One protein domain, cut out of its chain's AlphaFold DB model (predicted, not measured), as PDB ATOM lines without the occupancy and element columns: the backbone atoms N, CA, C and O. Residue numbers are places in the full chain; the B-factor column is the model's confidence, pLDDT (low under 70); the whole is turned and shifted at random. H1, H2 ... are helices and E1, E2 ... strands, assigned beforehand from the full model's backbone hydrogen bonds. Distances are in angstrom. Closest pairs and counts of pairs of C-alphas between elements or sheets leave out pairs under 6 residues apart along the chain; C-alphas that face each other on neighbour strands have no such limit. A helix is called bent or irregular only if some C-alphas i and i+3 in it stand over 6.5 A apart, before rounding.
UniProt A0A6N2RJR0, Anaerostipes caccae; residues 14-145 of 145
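AT A GLANCE: This is residues 14 to 145 of the 145 residues of a protein of Anaerostipes caccae (UniProt A0A6N2RJR0). One very long, bent helix, H1, runs slantwise over one face of a six-stranded antiparallel sheet, and its residues 14 to 41 stick out as a free arm beyond a compact body. The short helix H2 packs on H1b, the second arm of H1, near the E2 and E1 end of the sheet, whose other face is bare. The printed part has 132 residues, with two named helices and six named strands in the order H1 E1 E2 H2 E3 E4 E5 E6, and the sheet order is E2 E1 E3 E4 E5 E6. The class is mixed, helices and strands; the whole is only just extended, close to loose, with a radius of gyration of the C-alphas of 21.5 A and spans of 81 by 29 by 22 A, the free arm making much of the length.

IN THESE COORDINATES: H1, residues 14 to 65, was assigned as one helix by its hydrogen bonds but is bent: C-alphas 29 and 32 are 6.7 A apart. Its arm H1a, residues 14 to 29, begins at C-alpha 14 (185.687, 169.221, 108.204) and is 23.4 A long; H1b, residues 32 to 65, is 48.9 A long and ends at C-alpha 65 (187.333, 130.506, 172.574). E1 is residues 75 to 78, E2 82 to 85, and H2 93 to 103, 15.0 A long. E3 is residues 112 to 117, E4 121 to 128, 22.5 A, E5 131 to 138, 22.9 A, and E6 141 to 144, ending at C-alpha 144 (183.422, 133.296, 147.984).

HOW THE PARTS SIT: H1a and H1b stand at a steep tilt of 39 degrees, and H1a is not on the sheet. H1b is on it at a height over the sheet of 7.8 A, over E3, E4 and E5, slantwise to the strands at 42 degrees to E5 on the local plane; the closest C-alphas of H1b and E4 are those of Ala 46 and Tyr 128, 6.2 A. With residues 52 to 64 alone H1b touches H2, opposite ways at a steep tilt of 43 degrees, the closest C-alphas being those of Ala 56 and Tyr 102, 4.9 A. H2 only grazes the sheet, with residues 93 to 96. E3 E4 E5 E6 form a meander, each strand the antiparallel neighbour of the one before: N 116 and O 123 are 2.8 A apart, N 124 and O 135 2.8 A, N 136 and O 143 2.9 A. E1 pairs with E3 through N 77 and O 115, 2.7 A, and forms a hairpin with E2 through N 84 and O 76, 2.8 A. E2, H2 and E3 make a split strand-helix-strand unit, two strands running the same way with E1 between them in the sheet, and its crossover is left-handed. In H1a, H1b and H2 every O i to N i+4 pair is within hydrogen-bond range.

THE WHOLE: The C-alphas farthest apart, those of Val 14 and Asn 69, are 82.3 A apart. Without residues 14 to 41, which stand free, the body of 104 residues spans 40 by 30 by 22 A. The printed part has no cut and no long link. Its mean pLDDT is 87.6, with residues 67 to 72, 86 to 91 and 140 under 70.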
ATOM      1  N   VAL A  14     185.472 170.580 108.710       91.88
ATOM      2  CA  VAL A  14     185.687 169.221 108.204       91.88
ATOM      3  C   VAL A  14     186.749 168.487 109.020       91.88
ATOM      4  O   VAL A  14     186.509 167.356 109.435       91.88
ATOM      5  N   GLU A  15     187.886 169.127 109.316       89.62
ATOM      6  CA  GLU A  15     188.935 168.524 110.152       89.62
ATOM      7  C   GLU A  15     188.415 168.168 111.548       89.62
ATOM      8  O   GLU A  15     188.734 167.102 112.068       89.62
ATOM      9  N   LEU A  16     187.562 169.011 112.137       91.00
ATOM     10  CA  LEU A  16     186.972 168.725 113.446       91.00
ATOM     11  C   LEU A  16     186.000 167.537 113.404       91.00
ATOM     12  O   LEU A  16     186.039 166.680 114.285       91.00
ATOM     13  N   ILE A  17     185.154 167.449 112.374       93.88
ATOM     14  CA  ILE A  17     184.173 166.362 112.243       93.88
ATOM     15  C   ILE A  17     184.871 165.009 112.069       93.88
ATOM     16  O   ILE A  17     184.491 164.046 112.732       93.88
ATOM     17  N   VAL A  18     185.917 164.931 111.240       94.19
ATOM     18  CA  VAL A  18     186.671 163.679 111.037       94.19
ATOM     19  C   VAL A  18     187.280 163.185 112.352       94.19
ATOM     20  O   VAL A  18     187.190 161.999 112.668       94.19
ATOM     21  N   VAL A  19     187.836 164.090 113.161       94.94
ATOM     22  CA  VAL A  19     188.409 163.741 114.469       94.94
ATOM     23  C   VAL A  19     187.335 163.221 115.425       94.94
ATOM     24  O   VAL A  19     187.543 162.193 116.069       94.94
ATOM     25  N   LEU A  20     186.170 163.871 115.493       95.00
ATOM     26  CA  LEU A  20     185.068 163.419 116.348       95.00
ATOM     27  C   LEU A  20     184.536 162.041 115.932       95.00
ATOM     28  O   LEU A  20     184.228 161.227 116.798       95.00
ATOM     29  N   VAL A  21     184.481 161.752 114.628       96.44
ATOM     30  CA  VAL A  21     184.083 160.432 114.115       96.44
ATOM     31  C   VAL A  21     185.075 159.353 114.551       96.44
ATOM     32  O   VAL A  21     184.661 158.310 115.058       96.44
ATOM     33  N   ILE A  22     186.381 159.605 114.421       96.19
ATOM     34  CA  ILE A  22     187.410 158.652 114.864       96.19
ATOM     35  C   ILE A  22     187.333 158.448 116.385       96.19
ATOM     36  O   ILE A  22     187.345 157.308 116.850       96.19
ATOM     37  N   LEU A  23     187.188 159.524 117.168       96.12
ATOM     38  CA  LEU A  23     187.033 159.437 118.625       96.12
ATOM     39  C   LEU A  23     185.788 158.636 119.027       96.12
ATOM     40  O   LEU A  23     185.865 157.820 119.946       96.12
ATOM     41  N   ALA A  24     184.667 158.813 118.326       96.44
ATOM     42  CA  ALA A  24     183.443 158.064 118.590       96.44
ATOM     43  C   ALA A  24     183.636 156.552 118.380       96.44
ATOM     44  O   ALA A  24     183.223 155.761 119.228       96.44
ATOM     45  N   ILE A  25     184.321 156.148 117.304       96.25
ATOM     46  CA  ILE A  25     184.621 154.734 117.022       96.25
ATOM     47  C   ILE A  25     185.538 154.146 118.105       96.25
ATOM     48  O   ILE A  25     185.281 153.051 118.604       96.25
ATOM     49  N   LEU A  26     186.581 154.880 118.509       96.44
ATOM     50  CA  LEU A  26     187.503 154.423 119.552       96.44
ATOM     51  C   LEU A  26     186.795 154.236 120.898       96.44
ATOM     52  O   LEU A  26     186.975 153.206 121.547       96.44
ATOM     53  N   ILE A  27     185.958 155.196 121.303       95.62
ATOM     54  CA  ILE A  27     185.178 155.104 122.544       95.62
ATOM     55  C   ILE A  27     184.221 153.908 122.487       95.62
ATOM     56  O   ILE A  27     184.148 153.150 123.454       95.62
ATOM     57  N   ALA A  28     183.539 153.693 121.356       94.06
ATOM     58  CA  ALA A  28     182.593 152.590 121.191       94.06
ATOM     59  C   ALA A  28     183.238 151.210 121.419       94.06
ATOM     60  O   ALA A  28     182.628 150.342 122.042       94.06
ATOM     61  N   LEU A  29     184.483 151.016 120.970       92.88
ATOM     62  CA  LEU A  29     185.227 149.770 121.189       92.88
ATOM     63  C   LEU A  29     185.832 149.682 122.599       92.88
ATOM     64  O   LEU A  29     185.904 148.598 123.180       92.88
ATOM     65  N   LEU A  30     186.262 150.811 123.165       93.06
ATOM     66  CA  LEU A  30     186.980 150.846 124.439       93.06
ATOM     67  C   LEU A  30     186.059 150.653 125.653       93.06
ATOM     68  O   LEU A  30     186.381 149.867 126.547       93.06
ATOM     69  N   VAL A  31     184.912 151.337 125.688       91.44
ATOM     70  CA  VAL A  31     183.985 151.349 126.834       91.44
ATOM     71  C   VAL A  31     183.611 149.948 127.350       91.44
ATOM     72  O   VAL A  31     183.774 149.733 128.555       91.44
ATOM     73  N   PRO A  32     183.173 148.970 126.526       88.19
ATOM     74  CA  PRO A  32     182.767 147.656 127.037       88.19
ATOM     75  C   PRO A  32     183.922 146.867 127.668       88.19
ATOM     76  O   PRO A  32     183.722 146.104 128.613       88.19
ATOM     77  N   THR A  33     185.149 147.049 127.175       89.00
ATOM     78  CA  THR A  33     186.316 146.386 127.768       89.00
ATOM     79  C   THR A  33     186.649 146.995 129.127       89.00
ATOM     80  O   THR A  33     186.859 146.264 130.099       89.00
ATOM     81  N   LEU A  34     186.629 148.328 129.218       89.06
ATOM     82  CA  LEU A  34     186.953 149.073 130.427       89.06
ATOM     83  C   LEU A  34     185.967 148.777 131.564       89.06
ATOM     84  O   LEU A  34     186.399 148.537 132.691       89.06
ATOM     85  N   THR A  35     184.664 148.726 131.276       88.44
ATOM     86  CA  THR A  35     183.645 148.381 132.282       88.44
ATOM     87  C   THR A  35     183.880 146.984 132.863       88.44
ATOM     88  O   THR A  35     183.899 146.823 134.084       88.44
ATOM     89  N   GLY A  36     184.189 145.992 132.021       87.56
ATOM     90  CA  GLY A  36     184.533 144.642 132.475       87.56
ATOM     91  C   GLY A  36     185.808 144.581 133.329       87.56
ATOM     92  O   GLY A  36     185.875 143.823 134.300       87.56
ATOM     93  N   TYR A  37     186.832 145.383 133.015       89.75
ATOM     94  CA  TYR A  37     188.033 145.488 133.853       89.75
ATOM     95  C   TYR A  37     187.737 146.096 135.224       89.75
ATOM     96  O   TYR A  37     188.199 145.557 136.231       89.75
ATOM     97  N   ILE A  38     186.939 147.164 135.269       89.94
ATOM     98  CA  ILE A  38     186.535 147.819 136.517       89.94
ATOM     99  C   ILE A  38     185.755 146.846 137.407       89.94
ATOM    100  O   ILE A  38     186.038 146.750 138.600       89.94
ATOM    101  N   ASP A  39     184.824 146.074 136.847       90.00
ATOM    102  CA  ASP A  39     184.057 145.082 137.607       90.00
ATOM    103  C   ASP A  39     184.936 143.970 138.185       90.00
ATOM    104  O   ASP A  39     184.789 143.603 139.354       90.00
ATOM    105  N   ARG A  40     185.901 143.470 137.406       90.69
ATOM    106  CA  ARG A  40     186.875 142.481 137.893       90.69
ATOM    107  C   ARG A  40     187.762 143.046 138.998       90.69
ATOM    108  O   ARG A  40     188.016 142.340 139.972       90.69
ATOM    109  N   ALA A  41     188.217 144.291 138.866       92.25
ATOM    110  CA  ALA A  41     188.994 144.963 139.903       92.25
ATOM    111  C   ALA A  41     188.172 145.115 141.192       92.25
ATOM    112  O   ALA A  41     188.629 144.703 142.253       92.25
ATOM    113  N   ASN A  42     186.922 145.579 141.085       92.25
ATOM    114  CA  ASN A  42     186.009 145.705 142.224       92.25
ATOM    115  C   ASN A  42     185.776 144.361 142.930       92.25
ATOM    116  O   ASN A  42     185.825 144.304 144.156       92.25
ATOM    117  N   LYS A  43     185.554 143.281 142.168       92.88
ATOM    118  CA  LYS A  43     185.385 141.933 142.726       92.88
ATOM    119  C   LYS A  43     186.644 141.467 143.459       92.88
ATOM    120  O   LYS A  43     186.547 140.921 144.551       92.88
ATOM    121  N   ARG A  44     187.829 141.702 142.886       93.50
ATOM    122  CA  ARG A  44     189.106 141.353 143.529       93.50
ATOM    123  C   ARG A  44     189.313 142.108 144.840       93.50
ATOM    124  O   ARG A  44     189.695 141.470 145.813       93.50
ATOM    125  N   SER A  45     189.021 143.408 144.876       93.50
ATOM    126  CA  SER A  45     189.082 144.201 146.110       93.50
ATOM    127  C   SER A  45     188.128 143.654 147.170       93.50
ATOM    128  O   SER A  45     188.569 143.325 148.262       93.50
ATOM    129  N   ALA A  46     186.857 143.422 146.823       93.56
ATOM    130  CA  ALA A  46     185.883 142.866 147.764       93.56
ATOM    131  C   ALA A  46     186.293 141.481 148.303       93.56
ATOM    132  O   ALA A  46     186.109 141.186 149.479       93.56
ATOM    133  N   HIS A  47     186.879 140.630 147.455       94.44
ATOM    134  CA  HIS A  47     187.396 139.327 147.876       94.44
ATOM    135  C   HIS A  47     188.614 139.445 148.803       94.44
ATOM    136  O   HIS A  47     188.786 138.595 149.673       94.44
ATOM    137  N   ALA A  48     189.475 140.446 148.601       94.06
ATOM    138  CA  ALA A  48     190.610 140.703 149.481       94.06
ATOM    139  C   ALA A  48     190.126 141.163 150.863       94.06
ATOM    140  O   ALA A  48     190.506 140.554 151.859       94.06
ATOM    141  N   ASP A  49     189.206 142.131 150.903       94.44
ATOM    142  CA  ASP A  49     188.581 142.617 152.139       94.44
ATOM    143  C   ASP A  49     187.907 141.469 152.905       94.44
ATOM    144  O   ASP A  49     188.145 141.283 154.095       94.44
ATOM    145  N   LEU A  50     187.124 140.628 152.215       94.31
ATOM    146  CA  LEU A  50     186.469 139.464 152.823       94.31
ATOM    147  C   LEU A  50     187.454 138.486 153.464       94.31
ATOM    148  O   LEU A  50     187.160 137.936 154.522       94.31
ATOM    149  N   LYS A  51     188.613 138.253 152.838       93.75
ATOM    150  CA  LYS A  51     189.648 137.384 153.414       93.75
ATOM    151  C   LYS A  51     190.261 137.997 154.667       93.75
ATOM    152  O   LYS A  51     190.495 137.269 155.624       93.75
ATOM    153  N   LEU A  52     190.494 139.308 154.671       94.94
ATOM    154  CA  LEU A  52     190.991 140.016 155.851       94.94
ATOM    155  C   LEU A  52     189.985 139.918 157.005       94.94
ATOM    156  O   LEU A  52     190.364 139.523 158.103       94.94
ATOM    157  N   ILE A  53     188.697 140.148 156.730       95.50
ATOM    158  CA  ILE A  53     187.618 139.998 157.720       95.50
ATOM    159  C   ILE A  53     187.535 138.552 158.228       95.50
ATOM    160  O   ILE A  53     187.422 138.328 159.430       95.50
ATOM    161  N   ALA A  54     187.608 137.560 157.337       94.94
ATOM    162  CA  ALA A  54     187.547 136.148 157.710       94.94
ATOM    163  C   ALA A  54     188.723 135.716 158.595       94.94
ATOM    164  O   ALA A  54     188.535 134.952 159.547       94.94
ATOM    165  N   ASN A  55     189.922 136.217 158.296       95.06
ATOM    166  CA  ASN A  55     191.107 135.979 159.107       95.06
ATOM    167  C   ASN A  55     190.962 136.641 160.479       95.06
ATOM    168  O   ASN A  55     191.154 135.959 161.478       95.06
ATOM    169  N   ALA A  56     190.537 137.908 160.537       95.69
ATOM    170  CA  ALA A  56     190.300 138.611 161.798       95.69
ATOM    171  C   ALA A  56     189.257 137.897 162.671       95.69
ATOM    172  O   ALA A  56     189.495 137.671 163.852       95.69
ATOM    173  N   ALA A  57     188.142 137.461 162.075       94.19
ATOM    174  CA  ALA A  57     187.112 136.687 162.765       94.19
ATOM    175  C   ALA A  57     187.656 135.365 163.312       94.19
ATOM    176  O   ALA A  57     187.384 135.018 164.454       94.19
ATOM    177  N   THR A  58     188.446 134.639 162.515       93.19
ATOM    178  CA  THR A  58     189.023 133.355 162.942       93.19
ATOM    179  C   THR A  58     190.056 133.540 164.056       93.19
ATOM    180  O   THR A  58     190.051 132.761 165.002       93.19
ATOM    181  N   SER A  59     190.914 134.559 163.967       94.50
ATOM    182  CA  SER A  59     191.910 134.860 165.003       94.50
ATOM    183  C   SER A  59     191.252 135.284 166.312       94.50
ATOM    184  O   SER A  59     191.594 134.739 167.355       94.50
ATOM    185  N   ALA A  60     190.260 136.177 166.248       92.25
ATOM    186  CA  ALA A  60     189.507 136.604 167.425       92.25
ATOM    187  C   ALA A  60     188.760 135.440 168.073       92.25
ATOM    188  O   ALA A  60     188.765 135.282 169.289       92.25
ATOM    189  N   TYR A  61     188.166 134.578 167.247       89.94
ATOM    190  CA  TYR A  61     187.498 133.382 167.733       89.94
ATOM    191  C   TYR A  61     188.465 132.449 168.457       89.94
ATOM    192  O   TYR A  61     188.169 131.990 169.551       89.94
ATOM    193  N   ALA A  62     189.629 132.184 167.863       89.31
ATOM    194  CA  ALA A  62     190.642 131.345 168.485       89.31
ATOM    195  C   ALA A  62     191.145 131.953 169.803       89.31
ATOM    196  O   ALA A  62     191.277 131.231 170.778       89.31
ATOM    197  N   GLU A  63     191.380 133.261 169.868       88.50
ATOM    198  CA  GLU A  63     191.840 133.917 171.095       88.50
ATOM    199  C   GLU A  63     190.814 133.829 172.231       88.50
ATOM    200  O   GLU A  63     191.163 133.473 173.354       88.50
ATOM    201  N   VAL A  64     189.542 134.106 171.939       86.88
ATOM    202  CA  VAL A  64     188.489 134.155 172.964       86.88
ATOM    203  C   VAL A  64     187.989 132.756 173.342       86.88
ATOM    204  O   VAL A  64     187.631 132.511 174.494       86.88
ATOM    205  N   TYR A  65     187.983 131.809 172.401       83.94
ATOM    206  CA  TYR A  65     187.333 130.506 172.574       83.94
ATOM    207  C   TYR A  65     188.281 129.291 172.579       83.94
ATOM    208  O   TYR A  65     187.792 128.179 172.761       83.94
ATOM    209  N   ALA A  66     189.610 129.441 172.434       76.81
ATOM    210  CA  ALA A  66     190.535 128.290 172.452       76.81
ATOM    211  C   ALA A  66     190.601 127.552 173.800       76.81
ATOM    212  O   ALA A  66     190.680 126.324 173.810       76.81
ATOM    213  N   ASP A  67     190.550 128.279 174.920       67.56
ATOM    214  CA  ASP A  67     190.697 127.703 176.269       67.56
ATOM    215  C   ASP A  67     189.352 127.390 176.939       67.56
ATOM    216  O   ASP A  67     189.259 126.597 177.884       67.56
ATOM    217  N   ASN A  68     188.275 127.986 176.431       59.91
ATOM    218  CA  ASN A  68     186.937 127.744 176.924       59.91
ATOM    219  C   ASN A  68     186.456 126.399 176.371       59.91
ATOM    220  O   ASN A  68     185.986 126.305 175.244       59.91
ATOM    221  N   ASN A  69     186.480 125.353 177.202       53.53
ATOM    222  CA  ASN A  69     185.880 124.031 176.932       53.53
ATOM    223  C   ASN A  69     184.365 124.081 176.581       53.53
ATOM    224  O   ASN A  69     183.714 123.049 176.414       53.53
ATOM    225  N   SER A  70     183.792 125.282 176.475       56.91
ATOM    226  CA  SER A  70     182.513 125.565 175.848       56.91
ATOM    227  C   SER A  70     182.681 125.512 174.329       56.91
ATOM    228  O   SER A  70     182.884 126.520 173.659       56.91
ATOM    229  N   LYS A  71     182.553 124.306 173.770       49.88
ATOM    230  CA  LYS A  71     182.486 124.017 172.323       49.88
ATOM    231  C   LYS A  71     181.304 124.696 171.590       49.88
ATOM    232  O   LYS A  71     180.942 124.267 170.499       49.88
ATOM    233  N   ASN A  72     180.689 125.715 172.188       57.31
ATOM    234  CA  ASN A  72     179.340 126.191 171.892       57.31
ATOM    235  C   ASN A  72     179.284 127.710 171.652       57.31
ATOM    236  O   ASN A  72     178.209 128.297 171.727       57.31
ATOM    237  N   GLY A  73     180.423 128.374 171.445       73.50
ATOM    238  CA  GLY A  73     180.417 129.813 171.227       73.50
ATOM    239  C   GLY A  73     179.996 130.151 169.805       73.50
ATOM    240  O   GLY A  73     180.851 130.138 168.922       73.50
ATOM    241  N   GLU A  74     178.713 130.396 169.544       84.75
ATOM    242  CA  GLU A  74     178.309 131.053 168.299       84.75
ATOM    243  C   GLU A  74     178.317 132.562 168.509       84.75
ATOM    244  O   GLU A  74     177.616 133.084 169.378       84.75
ATOM    245  N   VAL A  75     179.060 133.270 167.664       89.62
ATOM    246  CA  VAL A  75     179.052 134.730 167.642       89.62
ATOM    247  C   VAL A  75     178.367 135.204 166.378       89.62
ATOM    248  O   VAL A  75     178.701 134.783 165.267       89.62
ATOM    249  N   ILE A  76     177.414 136.113 166.553       91.19
ATOM    250  CA  ILE A  76     176.637 136.703 165.472       91.19
ATOM    251  C   ILE A  76     176.769 138.217 165.540       91.19
ATOM    252  O   ILE A  76     176.584 138.832 166.587       91.19
ATOM    253  N   TYR A  77     177.030 138.827 164.397       92.50
ATOM    254  CA  TYR A  77     176.863 140.245 164.150       92.50
ATOM    255  C   TYR A  77     175.878 140.441 163.003       92.50
ATOM    256  O   TYR A  77     175.989 139.800 161.957       92.50
ATOM    257  N   SER A  78     174.936 141.362 163.176       92.31
ATOM    258  CA  SER A  78     174.037 141.807 162.113       92.31
ATOM    259  C   SER A  78     173.944 143.328 162.109       92.31
ATOM    260  O   SER A  78     173.731 143.957 163.152       92.31
ATOM    261  N   SER A  79     174.086 143.940 160.933       90.44
ATOM    262  CA  SER A  79     173.940 145.384 160.770       90.44
ATOM    263  C   SER A  79     172.539 145.812 161.210       90.44
ATOM    264  O   SER A  79     171.539 145.351 160.661       90.44
ATOM    265  N   GLY A  80     172.464 146.695 162.204       87.44
ATOM    266  CA  GLY A  80     171.206 147.169 162.786       87.44
ATOM    267  C   GLY A  80     170.779 146.447 164.067       87.44
ATOM    268  O   GLY A  80     170.027 147.034 164.837       87.44
ATOM    269  N   ALA A  81     171.294 145.244 164.341       87.56
ATOM    270  CA  ALA A  81     171.052 144.529 165.600       87.56
ATOM    271  C   ALA A  81     172.287 144.487 166.521       87.56
ATOM    272  O   ALA A  81     172.138 144.412 167.736       87.56
ATOM    273  N   GLY A  82     173.498 144.595 165.964       88.44
ATOM    274  CA  GLY A  82     174.747 144.551 166.727       88.44
ATOM    275  C   GLY A  82     175.270 143.128 166.938       88.44
ATOM    276  O   GLY A  82     174.988 142.241 166.134       88.44
ATOM    277  N   TRP A  83     176.085 142.953 167.982       89.25
ATOM    278  CA  TRP A  83     176.733 141.689 168.354       89.25
ATOM    279  C   TRP A  83     175.876 140.894 169.344       89.25
ATOM    280  O   TRP A  83     175.289 141.480 170.254       89.25
ATOM    281  N   SER A  84     175.839 139.572 169.195       86.06
ATOM    282  CA  SER A  84     175.074 138.659 170.048       86.06
ATOM    283  C   SER A  84     175.683 137.257 170.089       86.06
ATOM    284  O   SER A  84     176.234 136.806 169.084       86.06
ATOM    285  N   HIS A  85     175.496 136.563 171.211       79.69
ATOM    286  CA  HIS A  85     175.876 135.162 171.418       79.69
ATOM    287  C   HIS A  85     174.655 134.212 171.440       79.69
ATOM    288  O   HIS A  85     173.534 134.646 171.746       79.69
ATOM    289  N   GLU A  86     174.849 132.917 171.151       69.00
ATOM    290  CA  GLU A  86     173.802 131.890 171.316       69.00
ATOM    291  C   GLU A  86     173.337 131.805 172.788       69.00
ATOM    292  O   GLU A  86     174.141 131.896 173.715       69.00
ATOM    293  N   GLN A  87     172.021 131.644 172.990       54.03
ATOM    294  CA  GLN A  87     171.267 131.761 174.258       54.03
ATOM    295  C   GLN A  87     171.076 133.166 174.865       54.03
ATOM    296  O   GLN A  87     170.701 133.295 176.028       54.03
ATOM    297  N   GLY A  88     171.162 134.226 174.062       52.88
ATOM    298  CA  GLY A  88     170.383 135.442 174.323       52.88
ATOM    299  C   GLY A  88     171.174 136.674 174.760       52.88
ATOM    300  O   GLY A  88     171.917 136.671 175.736       52.88
ATOM    301  N   THR A  89     170.906 137.761 174.025       56.62
ATOM    302  CA  THR A  89     170.956 139.200 174.383       56.62
ATOM    303  C   THR A  89     172.197 139.784 175.059       56.62
ATOM    304  O   THR A  89     172.198 140.975 175.364       56.62
ATOM    305  N   THR A  90     173.257 139.016 175.278       61.03
ATOM    306  CA  THR A  90     174.528 139.538 175.782       61.03
ATOM    307  C   THR A  90     175.446 139.845 174.608       61.03
ATOM    308  O   THR A  90     175.596 139.059 173.671       61.03
ATOM    309  N   ILE A  91     175.987 141.061 174.624       65.31
ATOM    310  CA  ILE A  91     177.007 141.504 173.680       65.31
ATOM    311  C   ILE A  91     178.281 140.771 174.083       65.31
ATOM    312  O   ILE A  91     178.768 140.984 175.190       65.31
ATOM    313  N   ASP A  92     178.810 139.930 173.200       71.75
ATOM    314  CA  ASP A  92     180.148 139.366 173.363       71.75
ATOM    315  C   ASP A  92     181.180 140.478 173.121       71.75
ATOM    316  O   ASP A  92     181.612 140.744 171.995       71.75
ATOM    317  N   THR A  93     181.462 141.228 174.188       81.31
ATOM    318  CA  THR A  93     182.400 142.352 174.166       81.31
ATOM    319  C   THR A  93     183.820 141.880 173.908       81.31
ATOM    320  O   THR A  93     184.542 142.555 173.183       81.31
ATOM    321  N   ASP A  94     184.184 140.703 174.409       85.38
ATOM    322  CA  ASP A  94     185.542 140.172 174.320       85.38
ATOM    323  C   ASP A  94     185.863 139.758 172.880       85.38
ATOM    324  O   ASP A  94     186.883 140.175 172.322       85.38
ATOM    325  N   PHE A  95     184.948 139.035 172.216       88.69
ATOM    326  CA  PHE A  95     185.091 138.754 170.788       88.69
ATOM    327  C   PHE A  95     185.086 140.030 169.969       88.69
ATOM    328  O   PHE A  95     185.919 140.180 169.080       88.69
ATOM    329  N   LYS A  96     184.151 140.950 170.234       89.75
ATOM    330  CA  LYS A  96     184.075 142.209 169.488       89.75
ATOM    331  C   LYS A  96     185.401 142.963 169.568       89.75
ATOM    332  O   LYS A  96     185.892 143.416 168.536       89.75
ATOM    333  N   ASP A  97     185.970 143.104 170.757       91.44
ATOM    334  CA  ASP A  97     187.189 143.879 170.963       91.44
ATOM    335  C   ASP A  97     188.400 143.190 170.314       91.44
ATOM    336  O   ASP A  97     189.144 143.843 169.577       91.44
ATOM    337  N   SER A  98     188.538 141.867 170.464       91.88
ATOM    338  CA  SER A  98     189.581 141.084 169.781       91.88
ATOM    339  C   SER A  98     189.422 141.125 168.251       91.88
ATOM    340  O   SER A  98     190.379 141.364 167.510       91.88
ATOM    341  N   PHE A  99     188.194 141.008 167.744       93.38
ATOM    342  CA  PHE A  99     187.898 141.113 166.316       93.38
ATOM    343  C   PHE A  99     188.275 142.482 165.755       93.38
ATOM    344  O   PHE A  99     188.928 142.556 164.714       93.38
ATOM    345  N   MET A 100     187.904 143.565 166.440       92.75
ATOM    346  CA  MET A 100     188.252 144.918 166.008       92.75
ATOM    347  C   MET A 100     189.764 145.164 166.079       92.75
ATOM    348  O   MET A 100     190.297 145.874 165.224       92.75
ATOM    349  N   HIS A 101     190.468 144.545 167.032       94.06
ATOM    350  CA  HIS A 101     191.927 144.573 167.092       94.06
ATOM    351  C   HIS A 101     192.566 143.911 165.862       94.06
ATOM    352  O   HIS A 101     193.400 144.533 165.201       94.06
ATOM    353  N   TYR A 102     192.148 142.692 165.500       94.50
ATOM    354  CA  TYR A 102     192.697 141.988 164.334       94.50
ATOM    355  C   TYR A 102     192.263 142.570 162.989       94.50
ATOM    356  O   TYR A 102     193.008 142.466 162.014       94.50
ATOM    357  N   LEU A 103     191.062 143.149 162.901       94.44
ATOM    358  CA  LEU A 103     190.580 143.766 161.667       94.44
ATOM    359  C   LEU A 103     191.394 145.020 161.315       94.44
ATOM    360  O   LEU A 103     191.627 145.295 160.137       94.44
ATOM    361  N   GLY A 104     191.831 145.763 162.336       91.06
ATOM    362  CA  GLY A 104     192.527 147.032 162.172       91.06
ATOM    363  C   GLY A 104     191.628 148.140 161.613       91.06
ATOM    364  O   GLY A 104     190.401 148.034 161.584       91.06
ATOM    365  N   SER A 105     192.247 149.237 161.171       87.75
ATOM    366  CA  SER A 105     191.547 150.424 160.649       87.75
ATOM    367  C   SER A 105     191.339 150.424 159.134       87.75
ATOM    368  O   SER A 105     190.609 151.271 158.620       87.75
ATOM    369  N   ASP A 106     191.993 149.513 158.412       84.75
ATOM    370  CA  ASP A 106     192.030 149.532 156.943       84.75
ATOM    371  C   ASP A 106     190.724 149.030 156.317       84.75
ATOM    372  O   ASP A 106     190.399 149.366 155.174       84.75
ATOM    373  N   ILE A 107     189.948 148.252 157.076       88.00
ATOM    374  CA  ILE A 107     188.654 147.730 156.655       88.00
ATOM    375  C   ILE A 107     187.538 148.454 157.395       88.00
ATOM    376  O   ILE A 107     187.414 148.412 158.616       88.00
ATOM    377  N   ASP A 108     186.666 149.080 156.615       89.62
ATOM    378  CA  ASP A 108     185.466 149.729 157.123       89.62
ATOM    379  C   ASP A 108     184.432 148.678 157.556       89.62
ATOM    380  O   ASP A 108     183.702 148.117 156.732       89.62
ATOM    381  N   PHE A 109     184.365 148.425 158.864       89.50
ATOM    382  CA  PHE A 109     183.438 147.456 159.447       89.50
ATOM    383  C   PHE A 109     181.963 147.794 159.178       89.50
ATOM    384  O   PHE A 109     181.139 146.885 159.124       89.50
ATOM    385  N   SER A 110     181.610 149.060 158.904       91.62
ATOM    386  CA  SER A 110     180.222 149.440 158.581       91.62
ATOM    387  C   SER A 110     179.688 148.775 157.303       91.62
ATOM    388  O   SER A 110     178.477 148.695 157.079       91.62
ATOM    389  N   LYS A 111     180.589 148.268 156.457       92.69
ATOM    390  CA  LYS A 111     180.251 147.515 155.246       92.69
ATOM    391  C   LYS A 111     179.937 146.048 155.525       92.69
ATOM    392  O   LYS A 111     179.324 145.405 154.670       92.69
ATOM    393  N   VAL A 112     180.310 145.508 156.685       94.69
ATOM    394  CA  VAL A 112     179.891 144.168 157.110       94.69
ATOM    395  C   VAL A 112     178.402 144.230 157.446       94.69
ATOM    396  O   VAL A 112     177.971 144.998 158.293       94.69
ATOM    397  N   GLN A 113     177.596 143.452 156.731       95.38
ATOM    398  CA  GLN A 113     176.149 143.361 156.953       95.38
ATOM    399  C   GLN A 113     175.814 142.237 157.928       95.38
ATOM    400  O   GLN A 113     174.869 142.330 158.704       95.38
ATOM    401  N   TYR A 114     176.588 141.158 157.869       94.88
ATOM    402  CA  TYR A 114     176.383 139.984 158.694       94.88
ATOM    403  C   TYR A 114     177.708 139.263 158.901       94.88
ATOM    404  O   TYR A 114     178.492 139.136 157.957       94.88
ATOM    405  N   LEU A 115     177.941 138.774 160.110       94.62
ATOM    406  CA  LEU A 115     179.023 137.856 160.435       94.62
ATOM    407  C   LEU A 115     178.467 136.811 161.397       94.62
ATOM    408  O   LEU A 115     177.819 137.147 162.375       94.62
ATOM    409  N   TYR A 116     178.707 135.545 161.103       93.00
ATOM    410  CA  TYR A 116     178.431 134.423 161.986       93.00
ATOM    411  C   TYR A 116     179.696 133.586 162.063       93.00
ATOM    412  O   TYR A 116     180.260 133.250 161.017       93.00
ATOM    413  N   ILE A 117     180.112 133.217 163.267       92.12
ATOM    414  CA  ILE A 117     181.211 132.284 163.480       92.12
ATOM    415  C   ILE A 117     180.869 131.286 164.586       92.12
ATOM    416  O   ILE A 117     180.350 131.654 165.634       92.12
ATOM    417  N   SER A 118     181.165 130.024 164.310       87.94
ATOM    418  CA  SER A 118     181.117 128.872 165.205       87.94
ATOM    419  C   SER A 118     182.361 128.007 164.936       87.94
ATOM    420  O   SER A 118     183.108 128.291 163.986       87.94
ATOM    421  N   PRO A 119     182.608 126.933 165.709       84.69
ATOM    422  CA  PRO A 119     183.784 126.084 165.511       84.69
ATOM    423  C   PRO A 119     183.891 125.494 164.094       84.69
ATOM    424  O   PRO A 119     184.985 125.320 163.564       84.69
ATOM    425  N   ASP A 120     182.755 125.203 163.467       87.38
ATOM    426  CA  ASP A 120     182.626 124.506 162.187       87.38
ATOM    427  C   ASP A 120     182.238 125.421 161.015       87.38
ATOM    428  O   ASP A 120     182.442 125.060 159.848       87.38
ATOM    429  N   ARG A 121     181.695 126.615 161.294       90.00
ATOM    430  CA  ARG A 121     181.117 127.499 160.280       90.00
ATOM    431  C   ARG A 121     181.538 128.954 160.460       90.00
ATOM    432  O   ARG A 121     181.436 129.532 161.531       90.00
ATOM    433  N   LEU A 122     181.911 129.594 159.354       93.75
ATOM    434  CA  LEU A 122     182.081 131.045 159.253       93.75
ATOM    435  C   LEU A 122     181.279 131.557 158.059       93.75
ATOM    436  O   LEU A 122     181.473 131.097 156.935       93.75
ATOM    437  N   THR A 123     180.384 132.512 158.290       94.69
ATOM    438  CA  THR A 123     179.622 133.198 157.241       94.69
ATOM    439  C   THR A 123     179.784 134.699 157.397       94.69
ATOM    440  O   THR A 123     179.539 135.233 158.468       94.69
ATOM    441  N   ILE A 124     180.166 135.391 156.328       96.56
ATOM    442  CA  ILE A 124     180.294 136.849 156.300       96.56
ATOM    443  C   ILE A 124     179.556 137.367 155.073       96.56
ATOM    444  O   ILE A 124     179.732 136.835 153.977       96.56
ATOM    445  N   ILE A 125     178.769 138.422 155.247       95.94
ATOM    446  CA  ILE A 125     178.163 139.193 154.162       95.94
ATOM    447  C   ILE A 125     178.756 140.597 154.217       95.94
ATOM    448  O   ILE A 125     178.551 141.329 155.184       95.94
ATOM    449  N   TYR A 126     179.482 140.978 153.171       95.44
ATOM    450  CA  TYR A 126     180.166 142.263 153.051       95.44
ATOM    451  C   TYR A 126     179.622 143.047 151.859       95.44
ATOM    452  O   TYR A 126     179.557 142.547 150.734       95.44
ATOM    453  N   LYS A 127     179.226 144.296 152.095       94.75
ATOM    454  CA  LYS A 127     178.694 145.188 151.069       94.75
ATOM    455  C   LYS A 127     179.818 146.005 150.450       94.75
ATOM    456  O   LYS A 127     180.409 146.868 151.093       94.75
ATOM    457  N   TYR A 128     180.055 145.800 149.160       92.81
ATOM    458  CA  TYR A 128     181.018 146.582 148.393       92.81
ATOM    459  C   TYR A 128     180.329 147.249 147.203       92.81
ATOM    460  O   TYR A 128     179.816 146.590 146.292       92.81
ATOM    461  N   LYS A 129     180.318 148.588 147.206       89.19
ATOM    462  CA  LYS A 129     179.509 149.412 146.292       89.19
ATOM    463  C   LYS A 129     178.027 148.998 146.371       89.19
ATOM    464  O   LYS A 129     177.441 149.029 147.449       89.19
ATOM    465  N   SER A 130     177.425 148.597 145.253       87.75
ATOM    466  CA  SER A 130     176.011 148.198 145.168       87.75
ATOM    467  C   SER A 130     175.794 146.681 145.234       87.75
ATOM    468  O   SER A 130     174.698 146.221 144.924       87.75
ATOM    469  N   LYS A 131     176.824 145.890 145.572       90.75
ATOM    470  CA  LYS A 131     176.758 144.420 145.597       90.75
ATOM    471  C   LYS A 131     177.139 143.879 146.974       90.75
ATOM    472  O   LYS A 131     178.023 144.422 147.634       90.75
ATOM    473  N   ASN A 132     176.488 142.789 147.364       93.50
ATOM    474  CA  ASN A 132     176.879 141.997 148.523       93.50
ATOM    475  C   ASN A 132     177.781 140.861 148.050       93.50
ATOM    476  O   ASN A 132     177.470 140.209 147.054       93.50
ATOM    477  N   TYR A 133     178.869 140.646 148.775       94.81
ATOM    478  CA  TYR A 133     179.780 139.532 148.589       94.81
ATOM    479  C   TYR A 133     179.736 138.663 149.833       94.81
ATOM    480  O   TYR A 133     179.733 139.177 150.956       94.81
ATOM    481  N   THR A 134     179.712 137.355 149.628       94.38
ATOM    482  CA  THR A 134     179.553 136.397 150.718       94.38
ATOM    483  C   THR A 134     180.789 135.528 150.827       94.38
ATOM    484  O   THR A 134     181.222 134.934 149.841       94.38
ATOM    485  N   TYR A 135     181.325 135.415 152.038       95.25
ATOM    486  CA  TYR A 135     182.334 134.428 152.396       95.25
ATOM    487  C   TYR A 135     181.689 133.351 153.260       95.25
ATOM    488  O   TYR A 135     181.028 133.659 154.249       95.25
ATOM    489  N   GLN A 136     181.887 132.093 152.891       94.19
ATOM    490  CA  GLN A 136     181.390 130.932 153.614       94.19
ATOM    491  C   GLN A 136     182.515 129.917 153.777       94.19
ATOM    492  O   GLN A 136     183.093 129.475 152.785       94.19
ATOM    493  N   ARG A 137     182.808 129.531 155.017       92.44
ATOM    494  CA  ARG A 137     183.656 128.385 155.348       92.44
ATOM    495  C   ARG A 137     182.827 127.391 156.145       92.44
ATOM    496  O   ARG A 137     182.242 127.776 157.152       92.44
ATOM    497  N   TYR A 138     182.809 126.147 155.690       87.19
ATOM    498  CA  TYR A 138     182.212 125.014 156.392       87.19
ATOM    499  C   TYR A 138     183.252 123.908 156.446       87.19
ATOM    500  O   TYR A 138     183.682 123.462 155.379       87.19
ATOM    501  N   ASP A 139     183.650 123.492 157.648       73.81
ATOM    502  CA  ASP A 139     184.647 122.439 157.880       73.81
ATOM    503  C   ASP A 139     185.954 122.699 157.086       73.81
ATOM    504  O   ASP A 139     186.776 123.509 157.512       73.81
ATOM    505  N   ASN A 140     186.091 122.150 155.870       69.94
ATOM    506  CA  ASN A 140     187.245 122.341 154.977       69.94
ATOM    507  C   ASN A 140     186.945 122.998 153.612       69.94
ATOM    508  O   ASN A 140     187.830 123.093 152.759       69.94
ATOM    509  N   THR A 141     185.718 123.463 153.369       74.38
ATOM    510  CA  THR A 141     185.348 124.112 152.100       74.38
ATOM    511  C   THR A 141     185.183 125.613 152.283       74.38
ATOM    512  O   THR A 141     184.360 126.057 153.080       74.38
ATOM    513  N   VAL A 142     185.922 126.403 151.495       83.12
ATOM    514  CA  VAL A 142     185.790 127.866 151.437       83.12
ATOM    515  C   VAL A 142     185.144 128.277 150.119       83.12
ATOM    516  O   VAL A 142     185.622 127.928 149.042       83.12
ATOM    517  N   THR A 143     184.073 129.060 150.201       84.00
ATOM    518  CA  THR A 143     183.343 129.602 149.054       84.00
ATOM    519  C   THR A 143     183.233 131.121 149.169       84.00
ATOM    520  O   THR A 143     182.815 131.637 150.203       84.00
ATOM    521  N   ILE A 144     183.579 131.838 148.093       85.25
ATOM    522  CA  ILE A 144     183.422 133.296 147.984       85.25
ATOM    523  C   ILE A 144     182.549 133.601 146.765       85.25
ATOM    524  O   ILE A 144     182.918 133.227 145.646       85.25
ATOM    525  N   LYS A 145     181.399 134.246 146.978       82.75
ATOM    526  CA  LYS A 145     180.427 134.589 145.925       82.75
ATOM    527  C   LYS A 145     180.272 136.094 145.780       82.75
ATOM    528  O   LYS A 145     180.132 136.765 146.824       82.75
TER     529      LYS A 145